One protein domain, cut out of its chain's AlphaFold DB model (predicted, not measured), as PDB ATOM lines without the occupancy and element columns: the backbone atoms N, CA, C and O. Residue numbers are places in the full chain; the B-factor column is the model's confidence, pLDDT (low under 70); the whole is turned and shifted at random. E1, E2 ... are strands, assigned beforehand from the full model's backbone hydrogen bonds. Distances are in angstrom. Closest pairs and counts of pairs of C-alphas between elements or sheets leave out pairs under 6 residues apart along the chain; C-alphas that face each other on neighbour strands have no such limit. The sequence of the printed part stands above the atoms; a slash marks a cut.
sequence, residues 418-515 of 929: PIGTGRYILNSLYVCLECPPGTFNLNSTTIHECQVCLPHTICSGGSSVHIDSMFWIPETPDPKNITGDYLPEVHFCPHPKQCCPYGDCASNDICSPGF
ATOM      1  N   PRO A 418     -13.692  19.938  28.353       89.06
ATOM      2  CA  PRO A 418     -14.898  20.126  27.549       89.06
ATOM      3  C   PRO A 418     -16.133  19.461  28.174       89.06
ATOM      4  O   PRO A 418     -16.031  18.658  29.106       89.06
ATOM      5  N   ILE A 419     -17.303  19.776  27.618       89.44
ATOM      6  CA  ILE A 419     -18.583  19.158  27.981       89.44
ATOM      7  C   ILE A 419     -18.489  17.625  28.037       89.44
ATOM      8  O   ILE A 419     -17.822  16.992  27.217       89.44
ATOM      9  N   GLY A 420     -19.135  17.027  29.039       87.75
ATOM     10  CA  GLY A 420     -19.100  15.587  29.297       87.75
ATOM     11  C   GLY A 420     -17.816  15.051  29.935       87.75
ATOM     12  O   GLY A 420     -17.712  13.850  30.175       87.75
ATOM     13  N   THR A 421     -16.846  15.909  30.252       91.81
ATOM     14  CA  THR A 421     -15.612  15.500  30.938       91.81
ATOM     15  C   THR A 421     -15.384  16.295  32.221       91.81
ATOM     16  O   THR A 421     -15.766  17.461  32.309       91.81
ATOM     17  N   GLY A 422     -14.765  15.665  33.219       89.38
ATOM     18  CA  GLY A 422     -14.329  16.273  34.474       89.38
ATOM     19  C   GLY A 422     -12.812  16.419  34.527       89.38
ATOM     20  O   GLY A 422     -12.077  15.682  33.863       89.38
ATOM     21  N   ARG A 423     -12.334  17.379  35.318       90.00
ATOM     22  CA  ARG A 423     -10.904  17.664  35.473       90.00
ATOM     23  C   ARG A 423     -10.331  16.944  36.692       90.00
ATOM     24  O   ARG A 423     -10.724  17.241  37.815       90.00
ATOM     25  N   TYR A 424      -9.351  16.071  36.473       85.06
ATOM     26  CA  TYR A 424      -8.730  15.253  37.521       85.06
ATOM     27  C   TYR A 424      -7.207  15.407  37.525       85.06
ATOM     28  O   TYR A 424      -6.597  15.663  36.488       85.06
ATOM     29  N   ILE A 425      -6.583  15.240  38.696       81.12
ATOM     30  CA  ILE A 425      -5.122  15.226  38.834       81.12
ATOM     31  C   ILE A 425      -4.641  13.778  38.766       81.12
ATOM     32  O   ILE A 425      -4.920  12.983  39.661       81.12
ATOM     33  N   LEU A 426      -3.875  13.451  37.731       69.94
ATOM     34  CA  LEU A 426      -3.218  12.157  37.563       69.94
ATOM     35  C   LEU A 426      -1.716  12.380  37.428       69.94
ATOM     36  O   LEU A 426      -1.261  13.052  36.507       69.94
ATOM     37  N   ASN A 427      -0.934  11.825  38.359       66.06
ATOM     38  CA  ASN A 427       0.531  11.912  38.354       66.06
ATOM     39  C   ASN A 427       1.064  13.354  38.185       66.06
ATOM     40  O   ASN A 427       2.012  13.589  37.439       66.06
ATOM     41  N   SER A 428       0.451  14.317  38.881       67.12
ATOM     42  CA  SER A 428       0.784  15.756  38.839       67.12
ATOM     43  C   SER A 428       0.441  16.498  37.536       67.12
ATOM     44  O   SER A 428       0.842  17.650  37.374       67.12
ATOM     45  N   LEU A 429      -0.332  15.889  36.632       70.62
ATOM     46  CA  LEU A 429      -0.917  16.544  35.459       70.62
ATOM     47  C   LEU A 429      -2.433  16.657  35.611       70.62
ATOM     48  O   LEU A 429      -3.083  15.736  36.108       70.62
ATOM     49  N   TYR A 430      -3.000  17.771  35.150       80.69
ATOM     50  CA  TYR A 430      -4.446  17.872  35.003       80.69
ATOM     51  C   TYR A 430      -4.867  17.240  33.684       80.69
ATOM     52  O   TYR A 430      -4.407  17.644  32.613       80.69
ATOM     53  N   VAL A 431      -5.768  16.268  33.771       84.00
ATOM     54  CA  VAL A 431      -6.337  15.562  32.624       84.00
ATOM     55  C   VAL A 431      -7.854  15.677  32.630       84.00
ATOM     56  O   VAL A 431      -8.471  15.890  33.678       84.00
ATOM     57  N   CYS A 432      -8.447  15.526  31.452       87.50
ATOM     58  CA  CYS A 432      -9.892  15.473  31.283       87.50
ATOM     59  C   CYS A 432     -10.321  14.018  31.140       87.50
ATOM     60  O   CYS A 432      -9.889  13.342  30.207       87.50
ATOM     61  N   LEU A 433     -11.147  13.540  32.068       88.06
ATOM     62  CA  LEU A 433     -11.733  12.203  32.011       88.06
ATOM     63  C   LEU A 433     -13.222  12.320  31.722       88.06
ATOM     64  O   LEU A 433     -13.883  13.214  32.246       88.06
ATOM     65  N   GLU A 434     -13.748  11.421  30.899       89.88
ATOM     66  CA  GLU A 434     -15.186  11.320  30.664       89.88
ATOM     67  C   GLU A 434     -15.926  11.026  31.971       89.88
ATOM     68  O   GLU A 434     -15.449  10.255  32.810       89.88
ATOM     69  N   CYS A 435     -17.074  11.675  32.166       91.31
ATOM     70  CA  CYS A 435     -17.832  11.509  33.396       91.31
ATOM     71  C   CYS A 435     -18.351  10.070  33.524       91.31
ATOM     72  O   CYS A 435     -19.043   9.603  32.615       91.31
ATOM     73  N   PRO A 436     -18.047   9.355  34.625       90.75
ATOM     74  CA  PRO A 436     -18.526   7.993  34.826       90.75
ATOM     75  C   PRO A 436     -20.052   7.941  35.029       90.75
ATOM     76  O   PRO A 436     -20.660   8.952  35.403       90.75
ATOM     77  N   PRO A 437     -20.681   6.761  34.861       89.88
ATOM     78  CA  PRO A 437     -22.100   6.570  35.152       89.88
ATOM     79  C   PRO A 437     -22.472   7.039  36.563       89.88
ATOM     80  O   PRO A 437     -21.732   6.812  37.521       89.88
ATOM     81  N   GLY A 438     -23.621   7.702  36.693       86.69
ATOM     82  CA  GLY A 438     -24.041   8.363  37.934       86.69
ATOM     83  C   GLY A 438     -23.470   9.773  38.127       86.69
ATOM     84  O   GLY A 438     -23.786  10.424  39.124       86.69
ATOM     85  N   THR A 439     -22.677  10.271  37.175       91.25
ATOM     86  CA  THR A 439     -22.207  11.661  37.131       91.25
ATOM     87  C   THR A 439     -22.396  12.267  35.742       91.25
ATOM     88  O   THR A 439     -22.586  11.540  34.767       91.25
ATOM     89  N   PHE A 440     -22.358  13.593  35.639       91.44
ATOM     90  CA  PHE A 440     -22.487  14.298  34.367       91.44
ATOM     91  C   PHE A 440     -21.741  15.640  34.368       91.44
ATOM     92  O   PHE A 440     -21.378  16.179  35.417       91.44
ATOM     93  N   ASN A 441     -21.531  16.200  33.175       90.50
ATOM     94  CA  ASN A 441     -21.118  17.589  32.987       90.50
ATOM     95  C   ASN A 441     -21.809  18.197  31.753       90.50
ATOM     96  O   ASN A 441     -21.533  17.784  30.624       90.50
ATOM     97  N   LEU A 442     -22.668  19.198  31.975       87.75
ATOM     98  CA  LEU A 442     -23.370  19.950  30.923       87.75
ATOM     99  C   LEU A 442     -22.685  21.281  30.560       87.75
ATOM    100  O   LEU A 442     -23.079  21.925  29.590       87.75
ATOM    101  N   ASN A 443     -21.658  21.704  31.303       85.06
ATOM    102  CA  ASN A 443     -20.972  22.966  31.047       85.06
ATOM    103  C   ASN A 443     -20.095  22.862  29.791       85.06
ATOM    104  O   ASN A 443     -19.405  21.864  29.581       85.06
ATOM    105  N   SER A 444     -20.042  23.932  28.991       83.88
ATOM    106  CA  SER A 444     -19.171  24.007  27.806       83.88
ATOM    107  C   SER A 444     -17.687  23.833  28.140       83.88
ATOM    108  O   SER A 444     -16.963  23.154  27.410       83.88
ATOM    109  N   THR A 445     -17.250  24.402  29.265       86.69
ATOM    110  CA  THR A 445     -15.929  24.179  29.858       86.69
ATOM    111  C   THR A 445     -16.033  24.089  31.375       86.69
ATOM    112  O   THR A 445     -16.701  24.924  31.983       86.69
ATOM    113  N   THR A 446     -15.330  23.140  31.994       84.56
ATOM    114  CA  THR A 446     -15.258  22.998  33.456       84.56
ATOM    115  C   THR A 446     -13.820  22.989  33.971       84.56
ATOM    116  O   THR A 446     -12.896  22.526  33.296       84.56
ATOM    117  N   ILE A 447     -13.634  23.495  35.188       88.19
ATOM    118  CA  ILE A 447     -12.399  23.352  35.976       88.19
ATOM    119  C   ILE A 447     -12.561  22.351  37.128       88.19
ATOM    120  O   ILE A 447     -11.610  22.148  37.884       88.19
ATOM    121  N   HIS A 448     -13.748  21.759  37.259       88.56
ATOM    122  CA  HIS A 448     -14.162  20.898  38.361       88.56
ATOM    123  C   HIS A 448     -14.318  19.439  37.913       88.56
ATOM    124  O   HIS A 448     -14.292  19.116  36.720       88.56
ATOM    125  N   GLU A 449     -14.465  18.551  38.894       91.25
ATOM    126  CA  GLU A 449     -14.850  17.156  38.679       91.25
ATOM    127  C   GLU A 449     -16.306  17.059  38.193       91.25
ATOM    128  O   GLU A 449     -17.070  18.026  38.263       91.25
ATOM    129  N   CYS A 450     -16.694  15.887  37.688       91.06
ATOM    130  CA  CYS A 450     -18.063  15.645  37.240       91.06
ATOM    131  C   CYS A 450     -19.072  15.776  38.388       91.06
ATOM    132  O   CYS A 450     -18.816  15.340  39.513       91.06
ATOM    133  N   GLN A 451     -20.236  16.357  38.096       90.38
ATOM    134  CA  GLN A 451     -21.306  16.539  39.074       90.38
ATOM    135  C   GLN A 451     -22.072  15.236  39.296       90.38
ATOM    136  O   GLN A 451     -22.221  14.429  38.382       90.38
ATOM    137  N   VAL A 452     -22.581  15.034  40.511       90.56
ATOM    138  CA  VAL A 452     -23.394  13.860  40.859       90.56
ATOM    139  C   VAL A 452     -24.779  13.976  40.222       90.56
ATOM    140  O   VAL A 452     -25.364  15.059  40.200       90.56
ATOM    141  N   CYS A 453     -25.309  12.857  39.729       89.12
ATOM    142  CA  CYS A 453     -26.647  12.793  39.151       89.12
ATOM    143  C   CYS A 453     -27.727  13.277  40.136       89.12
ATOM    144  O   CYS A 453     -27.690  12.956  41.328       89.12
ATOM    145  N   LEU A 454     -28.691  14.051  39.634       87.56
ATOM    146  CA  LEU A 454     -29.773  14.627  40.431       87.56
ATOM    147  C   LEU A 454     -30.835  13.563  40.773       87.56
ATOM    148  O   LEU A 454     -31.020  12.607  40.012       87.56
ATOM    149  N   PRO A 455     -31.581  13.713  41.884       82.31
ATOM    150  CA  PRO A 455     -32.738  12.865  42.158       82.31
ATOM    151  C   PRO A 455     -33.728  12.875  40.985       82.31
ATOM    152  O   PRO A 455     -33.983  13.930  40.409       82.31
ATOM    153  N   HIS A 456     -34.288  11.709  40.655       83.94
ATOM    154  CA  HIS A 456     -35.226  11.518  39.535       83.94
ATOM    155  C   HIS A 456     -34.632  11.812  38.142       83.94
ATOM    156  O   HIS A 456     -35.365  12.058  37.184       83.94
ATOM    157  N   THR A 457     -33.302  11.749  38.013       86.69
ATOM    158  CA  THR A 457     -32.597  11.788  36.724       86.69
ATOM    159  C   THR A 457     -31.747  10.536  36.524       86.69
ATOM    160  O   THR A 457     -31.296   9.908  37.483       86.69
ATOM    161  N   ILE A 458     -31.554  10.159  35.264       87.88
ATOM    162  CA  ILE A 458     -30.758   9.015  34.824       87.88
ATOM    163  C   ILE A 458     -29.537   9.573  34.089       87.88
ATOM    164  O   ILE A 458     -29.658  10.194  33.033       87.88
ATOM    165  N   CYS A 459     -28.351   9.370  34.665       89.81
ATOM    166  CA  CYS A 459     -27.088   9.844  34.101       89.81
ATOM    167  C   CYS A 459     -26.212   8.652  33.709       89.81
ATOM    168  O   CYS A 459     -25.579   8.024  34.563       89.81
ATOM    169  N   SER A 460     -26.143   8.365  32.410       87.44
ATOM    170  CA  SER A 460     -25.295   7.301  31.849       87.44
ATOM    171  C   SER A 460     -23.798   7.641  31.860       87.44
ATOM    172  O   SER A 460     -22.972   6.776  31.581       87.44
ATOM    173  N   GLY A 461     -23.447   8.879  32.218       84.75
ATOM    174  CA  GLY A 461     -22.101   9.429  32.112       84.75
ATOM    175  C   GLY A 461     -22.024  10.516  31.042       84.75
ATOM    176  O   GLY A 461     -23.002  10.835  30.365       84.75
ATOM    177  N   GLY A 462     -20.853  11.123  30.899       89.88
ATOM    178  CA  GLY A 462     -20.630  12.177  29.917       89.88
ATOM    179  C   GLY A 462     -21.538  13.401  30.105       89.88
ATOM    180  O   GLY A 462     -21.577  14.025  31.169       89.88
ATOM    181  N   SER A 463     -22.233  13.779  29.028       87.56
ATOM    182  CA  SER A 463     -23.137  14.941  28.959       87.56
ATOM    183  C   SER A 463     -24.619  14.558  28.866       87.56
ATOM    184  O   SER A 463     -25.464  15.419  28.633       87.56
ATOM    185  N   SER A 464     -24.959  13.278  29.041       84.94
ATOM    186  CA  SER A 464     -26.350  12.822  28.998       84.94
ATOM    187  C   SER A 464     -26.998  12.923  30.375       84.94
ATOM    188  O   SER A 464     -26.563  12.253  31.316       84.94
ATOM    189  N   VAL A 465     -28.060  13.721  30.466       88.88
ATOM    190  CA  VAL A 465     -28.966  13.765  31.617       88.88
ATOM    191  C   VAL A 465     -30.367  13.484  31.100       88.88
ATOM    192  O   VAL A 465     -30.937  14.288  30.360       88.88
ATOM    193  N   HIS A 466     -30.892  12.316  31.446       90.56
ATOM    194  CA  HIS A 466     -32.254  11.910  31.126       90.56
ATOM    195  C   HIS A 466     -33.126  11.988  32.378       90.56
ATOM    196  O   HIS A 466     -32.618  12.035  33.500       90.56
ATOM    197  N   ILE A 467     -34.442  12.024  32.201       89.88
ATOM    198  CA  ILE A 467     -35.399  12.143  33.300       89.88
ATOM    199  C   ILE A 467     -36.153  10.837  33.538       89.88
ATOM    200  O   ILE A 467     -36.471  10.104  32.600       89.88
ATOM    201  N   ASP A 468     -36.418  10.544  34.810       85.31
ATOM    202  CA  ASP A 468     -37.285   9.440  35.208       85.31
ATOM    203  C   ASP A 468     -38.754   9.745  34.864       85.31
ATOM    204  O   ASP A 468     -39.155  10.890  34.626       85.31
ATOM    205  N   SER A 469     -39.575   8.702  34.831       83.94
ATOM    206  CA  SER A 469     -40.998   8.806  34.534       83.94
ATOM    207  C   SER A 469     -41.725   9.759  35.486       83.94
ATOM    208  O   SER A 469     -41.413   9.816  36.673       83.94
ATOM    209  N   MET A 470     -42.741  10.473  34.984       82.00
ATOM    210  CA  MET A 470     -43.579  11.432  35.732       82.00
ATOM    211  C   MET A 470     -42.932  12.787  36.065       82.00
ATOM    212  O   MET A 470     -43.625  13.668  36.584       82.00
ATOM    213  N   PHE A 471     -41.649  12.985  35.756       87.12
ATOM    214  CA  PHE A 471     -40.943  14.240  36.013       87.12
ATOM    215  C   PHE A 471     -40.692  15.038  34.729       87.12
ATOM    216  O   PHE A 471     -40.697  14.514  33.614       87.12
ATOM    217  N   TRP A 472     -40.477  16.338  34.903       89.75
ATOM    218  CA  TRP A 472     -40.163  17.289  33.847       89.75
ATOM    219  C   TRP A 472     -38.912  18.090  34.205       89.75
ATOM    220  O   TRP A 472     -38.681  18.444  35.362       89.75
ATOM    221  N   ILE A 473     -38.111  18.375  33.186       89.88
ATOM    222  CA  ILE A 473     -36.868  19.144  33.245       89.88
ATOM    223  C   ILE A 473     -36.933  20.188  32.124       89.88
ATOM    224  O   ILE A 473     -37.485  19.898  31.062       89.88
ATOM    225  N   PRO A 474     -36.432  21.416  32.312       87.44
ATOM    226  CA  PRO A 474     -36.363  22.366  31.215       87.44
ATOM    227  C   PRO A 474     -35.437  21.846  30.110       87.44
ATOM    228  O   PRO A 474     -34.469  21.130  30.378       87.44
ATOM    229  N   GLU A 475     -35.716  22.249  28.871       86.38
ATOM    230  CA  GLU A 475     -34.829  21.974  27.741       86.38
ATOM    231  C   GLU A 475     -33.417  22.483  28.059       86.38
ATOM    232  O   GLU A 475     -33.237  23.619  28.514       86.38
ATOM    233  N   THR A 476     -32.416  21.624  27.854       83.25
ATOM    234  CA  THR A 476     -31.027  21.975  28.154       83.25
ATOM    235  C   THR A 476     -30.587  23.114  27.226       83.25
ATOM    236  O   THR A 476     -30.683  22.958  26.005       83.25
ATOM    237  N   PRO A 477     -30.106  24.256  27.756       80.06
ATOM    238  CA  PRO A 477     -29.639  25.361  26.928       80.06
ATOM    239  C   PRO A 477     -28.510  24.922  25.988       80.06
ATOM    240  O   PRO A 477     -27.726  24.037  26.330       80.06
ATOM    241  N   ASP A 478     -28.372  25.593  24.836       78.25
ATOM    242  CA  ASP A 478     -27.198  25.411  23.971       78.25
ATOM    243  C   ASP A 478     -25.920  25.583  24.820       78.25
ATOM    244  O   ASP A 478     -25.808  26.597  25.523       78.25
ATOM    245  N   PRO A 479     -24.951  24.646  24.762       71.50
ATOM    246  CA  PRO A 479     -23.709  24.723  25.528       71.50
ATOM    247  C   PRO A 479     -22.995  26.079  25.430       71.50
ATOM    248  O   PRO A 479     -22.356  26.513  26.388       71.50
ATOM    249  N   LYS A 480     -23.124  26.791  24.302       75.06
ATOM    250  CA  LYS A 480     -22.540  28.131  24.106       75.06
ATOM    251  C   LYS A 480     -23.151  29.213  24.999       75.06
ATOM    252  O   LYS A 480     -22.504  30.228  25.242       75.06
ATOM    253  N   ASN A 481     -24.378  29.005  25.469       73.75
ATOM    254  CA  ASN A 481     -25.128  29.947  26.297       73.75
ATOM    255  C   ASN A 481     -24.989  29.659  27.800       73.75
ATOM    256  O   ASN A 481     -25.457  30.451  28.618       73.75
ATOM    257  N   ILE A 482     -24.339  28.554  28.175       74.06
ATOM    258  CA  ILE A 482     -24.088  28.203  29.572       74.06
ATOM    259  C   ILE A 482     -22.845  28.955  30.057       74.06
ATOM    260  O   ILE A 482     -21.728  28.703  29.605       74.06
ATOM    261  N   THR A 483     -23.048  29.894  30.985       63.22
ATOM    262  CA  THR A 483     -21.973  30.636  31.660       63.22
ATOM    263  C   THR A 483     -21.931  30.239  33.135       63.22
ATOM    264  O   THR A 483     -22.798  30.621  33.914       63.22
ATOM    265  N   GLY A 484     -20.917  29.460  33.519       68.00
ATOM    266  CA  GLY A 484     -20.789  28.902  34.871       68.00
ATOM    267  C   GLY A 484     -21.449  27.530  35.026       68.00
ATOM    268  O   GLY A 484     -21.735  26.867  34.032       68.00
ATOM    269  N   ASP A 485     -21.653  27.104  36.275       70.31
ATOM    270  CA  ASP A 485     -22.222  25.795  36.606       70.31
ATOM    271  C   ASP A 485     -23.741  25.781  36.403       70.31
ATOM    272  O   ASP A 485     -24.496  26.288  37.235       70.31
ATOM    273  N   TYR A 486     -24.197  25.201  35.288       79.81
ATOM    274  CA  TYR A 486     -25.621  24.992  35.031       79.81
ATOM    275  C   TYR A 486     -26.107  23.721  35.723       79.81
ATOM    276  O   TYR A 486     -25.660  22.619  35.405       79.81
ATOM    277  N   LEU A 487     -27.063  23.882  36.638       81.75
ATOM    278  CA  LEU A 487     -27.765  22.777  37.276       81.75
ATOM    279  C   LEU A 487     -29.238  22.814  36.850       81.75
ATOM    280  O   LEU A 487     -29.912  23.811  37.122       81.75
ATOM    281  N   PRO A 488     -29.753  21.774  36.174       83.50
ATOM    282  CA  PRO A 488     -31.144  21.764  35.755       83.50
ATOM    283  C   PRO A 488     -32.102  21.563  36.939       83.50
ATOM    284  O   PRO A 488     -31.823  20.807  37.870       83.50
ATOM    285  N   GLU A 489     -33.259  22.225  36.881       85.50
ATOM    286  CA  GLU A 489     -34.337  22.082  37.867       85.50
ATOM    287  C   GLU A 489     -35.267  20.921  37.483       85.50
ATOM    288  O   GLU A 489     -35.805  20.896  36.376       85.50
ATOM    289  N   VAL A 490     -35.482  19.976  38.400       87.06
ATOM    290  CA  VAL A 490     -36.357  18.811  38.195       87.06
ATOM    291  C   VAL A 490     -37.671  19.028  38.936       87.06
ATOM    292  O   VAL A 490     -37.664  19.314  40.134       87.06
ATOM    293  N   HIS A 491     -38.791  18.864  38.235       84.75
ATOM    294  CA  HIS A 491     -40.134  19.145  38.743       84.75
ATOM    295  C   HIS A 491     -41.073  17.953  38.533       84.75
ATOM    296  O   HIS A 491     -40.983  17.258  37.521       84.75
ATOM    297  N   PHE A 492     -41.990  17.709  39.473       82.12
ATOM    298  CA  PHE A 492     -43.024  16.678  39.328       82.12
ATOM    299  C   PHE A 492     -44.181  17.192  38.466       82.12
ATOM    300  O   PHE A 492     -44.571  18.354  38.576       82.12
ATOM    301  N   CYS A 493     -44.740  16.342  37.601       83.81
ATOM    302  CA  CYS A 493     -45.802  16.776  36.700       83.81
ATOM    303  C   CYS A 493     -47.213  16.715  37.311       83.81
ATOM    304  O   CYS A 493     -47.562  15.748  37.991       83.81
ATOM    305  N   PRO A 494     -48.101  17.674  36.971       79.56
ATOM    306  CA  PRO A 494     -49.512  17.656  37.367       79.56
ATOM    307  C   PRO A 494     -50.262  16.452  36.794       79.56
ATOM    308  O   PRO A 494     -51.239  15.985  37.379       79.56
ATOM    309  N   HIS A 495     -49.799  15.945  35.651       80.44
ATOM    310  CA  HIS A 495     -50.334  14.776  34.974       80.44
ATOM    311  C   HIS A 495     -49.191  13.788  34.695       80.44
ATOM    312  O   HIS A 495     -48.560  13.862  33.640       80.44
ATOM    313  N   PRO A 496     -48.928  12.841  35.616       76.44
ATOM    314  CA  PRO A 496     -47.760  11.954  35.567       76.44
ATOM    315  C   PRO A 496     -47.580  11.217  34.231       76.44
ATOM    316  O   PRO A 496     -46.478  11.128  33.708       76.44
ATOM    317  N   LYS A 497     -48.680  10.760  33.620       78.44
ATOM    318  CA  LYS A 497     -48.678  10.033  32.336       78.44
ATOM    319  C   LYS A 497     -48.310  10.888  31.114       78.44
ATOM    320  O   LYS A 497     -48.102  10.339  30.035       78.44
ATOM    321  N   GLN A 498     -48.288  12.215  31.248       86.38
ATOM    322  CA  GLN A 498     -47.979  13.139  30.150       86.38
ATOM    323  C   GLN A 498     -46.488  13.481  30.081       86.38
ATOM    324  O   GLN A 498     -46.009  13.826  29.004       86.38
ATOM    325  N   CYS A 499     -45.762  13.340  31.193       87.94
ATOM    326  CA  CYS A 499     -44.333  13.611  31.283       87.94
ATOM    327  C   CYS A 499     -43.549  12.305  31.368       87.94
ATOM    328  O   CYS A 499     -43.677  11.554  32.333       87.94
ATOM    329  N   CYS A 500     -42.742  12.045  30.351       88.62
ATOM    330  CA  CYS A 500     -41.870  10.890  30.236       88.62
ATOM    331  C   CYS A 500     -42.552   9.547  30.585       88.62
ATOM    332  O   CYS A 500     -42.186   8.887  31.557       88.62
ATOM    333  N   PRO A 501     -43.563   9.103  29.817       81.94
ATOM    334  CA  PRO A 501     -44.377   7.938  30.182       81.94
ATOM    335  C   PRO A 501     -43.594   6.618  30.272       81.94
ATOM    336  O   PRO A 501     -44.047   5.699  30.951       81.94
ATOM    337  N   TYR A 502     -42.451   6.512  29.589       81.69
ATOM    338  CA  TYR A 502     -41.631   5.296  29.530       81.69
ATOM    339  C   TYR A 502     -40.356   5.361  30.387       81.69
ATOM    340  O   TYR A 502     -39.649   4.359  30.471       81.69
ATOM    341  N   GLY A 503     -40.080   6.499  31.036       83.31
ATOM    342  CA  GLY A 503     -38.785   6.765  31.668       83.31
ATOM    343  C   GLY A 503     -37.665   7.001  30.644       83.31
ATOM    344  O   GLY A 503     -37.838   6.754  29.452       83.31
ATOM    345  N   ASP A 504     -36.521   7.491  31.122       87.81
ATOM    346  CA  ASP A 504     -35.302   7.704  30.324       87.81
ATOM    347  C   ASP A 504     -35.460   8.705  29.161       87.81
ATOM    348  O   ASP A 504     -34.935   8.516  28.064       87.81
ATOM    349  N   CYS A 505     -36.199   9.794  29.391       89.25
ATOM    350  CA  CYS A 505     -36.448  10.798  28.356       89.25
ATOM    351  C   CYS A 505     -35.376  11.891  28.345       89.25
ATOM    352  O   CYS A 505     -34.957  12.386  29.393       89.25
ATOM    353  N   ALA A 506     -34.969  12.318  27.152       88.19
ATOM    354  CA  ALA A 506     -34.084  13.464  26.982       88.19
ATOM    355  C   ALA A 506     -34.844  14.786  27.195       88.19
ATOM    356  O   ALA A 506     -36.050  14.869  26.972       88.19
ATOM    357  N   SER A 507     -34.128  15.851  27.574       85.69
ATOM    358  CA  SER A 507     -34.748  17.153  27.891       85.69
ATOM    359  C   SER A 507     -35.546  17.804  26.742       85.69
ATOM    360  O   SER A 507     -36.372  18.677  26.987       85.69
ATOM    361  N   ASN A 508     -35.318  17.384  25.497       85.62
ATOM    362  CA  ASN A 508     -36.016  17.863  24.301       85.62
ATOM    363  C   ASN A 508     -37.221  16.991  23.889       85.62
ATOM    364  O   ASN A 508     -37.986  17.403  23.022       85.62
ATOM    365  N   ASP A 509     -37.395  15.813  24.494       87.44
ATOM    366  CA  ASP A 509     -38.451  14.846  24.164       87.44
ATOM    367  C   ASP A 509     -39.095  14.279  25.440       87.44
ATOM    368  O   ASP A 509     -39.114  13.079  25.701       87.44
ATOM    369  N   ILE A 510     -39.570  15.182  26.302       90.56
ATOM    370  CA  ILE A 510     -40.164  14.831  27.604       90.56
ATOM    371  C   ILE A 510     -41.658  14.533  27.471       90.56
ATOM    372  O   ILE A 510     -42.204  13.705  28.199       90.56
ATOM    373  N   CYS A 511     -42.355  15.248  26.590       90.50
ATOM    374  CA  CYS A 511     -43.809  15.189  26.528       90.50
ATOM    375  C   CYS A 511     -44.301  13.983  25.732       90.50
ATOM    376  O   CYS A 511     -43.813  13.690  24.645       90.50
ATOM    377  N   SER A 512     -45.334  13.319  26.254       89.12
ATOM    378  CA  SER A 512     -46.045  12.255  25.544       89.12
ATOM    379  C   SER A 512     -46.564  12.750  24.180       89.12
ATOM    380  O   SER A 512     -46.952  13.920  24.068       89.12
ATOM    381  N   PRO A 513     -46.616  11.896  23.138       87.19
ATOM    382  CA  PRO A 513     -47.019  12.309  21.797       87.19
ATOM    383  C   PRO A 513     -48.347  13.081  21.776       87.19
ATOM    384  O   PRO A 513     -49.383  12.589  22.220       87.19
ATOM    385  N   GLY A 514     -48.317  14.294  21.218       86.31
ATOM    386  CA  GLY A 514     -49.478  15.186  21.133       86.31
ATOM    387  C   GLY A 514     -49.597  16.204  22.270       86.31
ATOM    388  O   GLY A 514     -50.491  17.049  22.202       86.31
ATOM    389  N   PHE A 515     -48.695  16.171  23.256       90.81
ATOM    390  CA  PHE A 515     -48.567  17.189  24.299       90.81
ATOM    391  C   PHE A 515     -47.322  18.067  24.110       90.81
ATOM    392  O   PHE A 515     -46.344  17.679  23.473       90.81
TER     393      PHE A 515
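Overview. This is residues 418 to 515 of the 929 residues of an uncharacterized protein of Rhizoclosmatium globosum (UniProt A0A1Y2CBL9). Little regular structure: a rod of mostly loops, with strand hairpin E1-E2 making one end, a smaller hairpin E3-E4 midway along, and residues 468 to 515 winding on to the other end. The printed part has 98 residues with no named helix and four named strands, E1 to E4, in two antiparallel two-stranded sheets; it is all strand, with 21 residues in named elements. It is only just compact, close to loose, with radius of gyration of the C-alphas 14.8 A and spans of 52 by 25 by 17 A.

Along the chain. E1, residues 421 to 426, 14.4 A, begins at C-alpha 421 (-15.612, 15.500, 30.938). E2 is residues 429 to 434, 15.9 A. E3 is residues 457 to 461, 11.7 A. E4, residues 464 to 467, 10.0 A, ends at C-alpha 467 (-35.399, 12.143, 33.300).

Arrangement. Hairpin E1 and E2 is antiparallel at 144 degrees, with N 424 and O 431 2.9 A apart, within hydrogen-bond range. Hairpin E3 and E4 is antiparallel at 160 degrees, with N 458 and O 466 at 2.8 A, within that range. The closest C-alphas of E2 and E3, Glu 434 and Gly 461, are 7.3 A apart. E1 is apart from E3 and E4. Residues 466 to 467 of E4 also pair with 505 to 506, antiparallel.

Size, cuts and confidence. The farthest C-alphas, Ser 428 and Gly 514, are 53.3 A apart. The printed part has no cut; the link E2 to E3, 22 residues, is long. Residues 426 to 428 and 483 to 484 have pLDDT under 70.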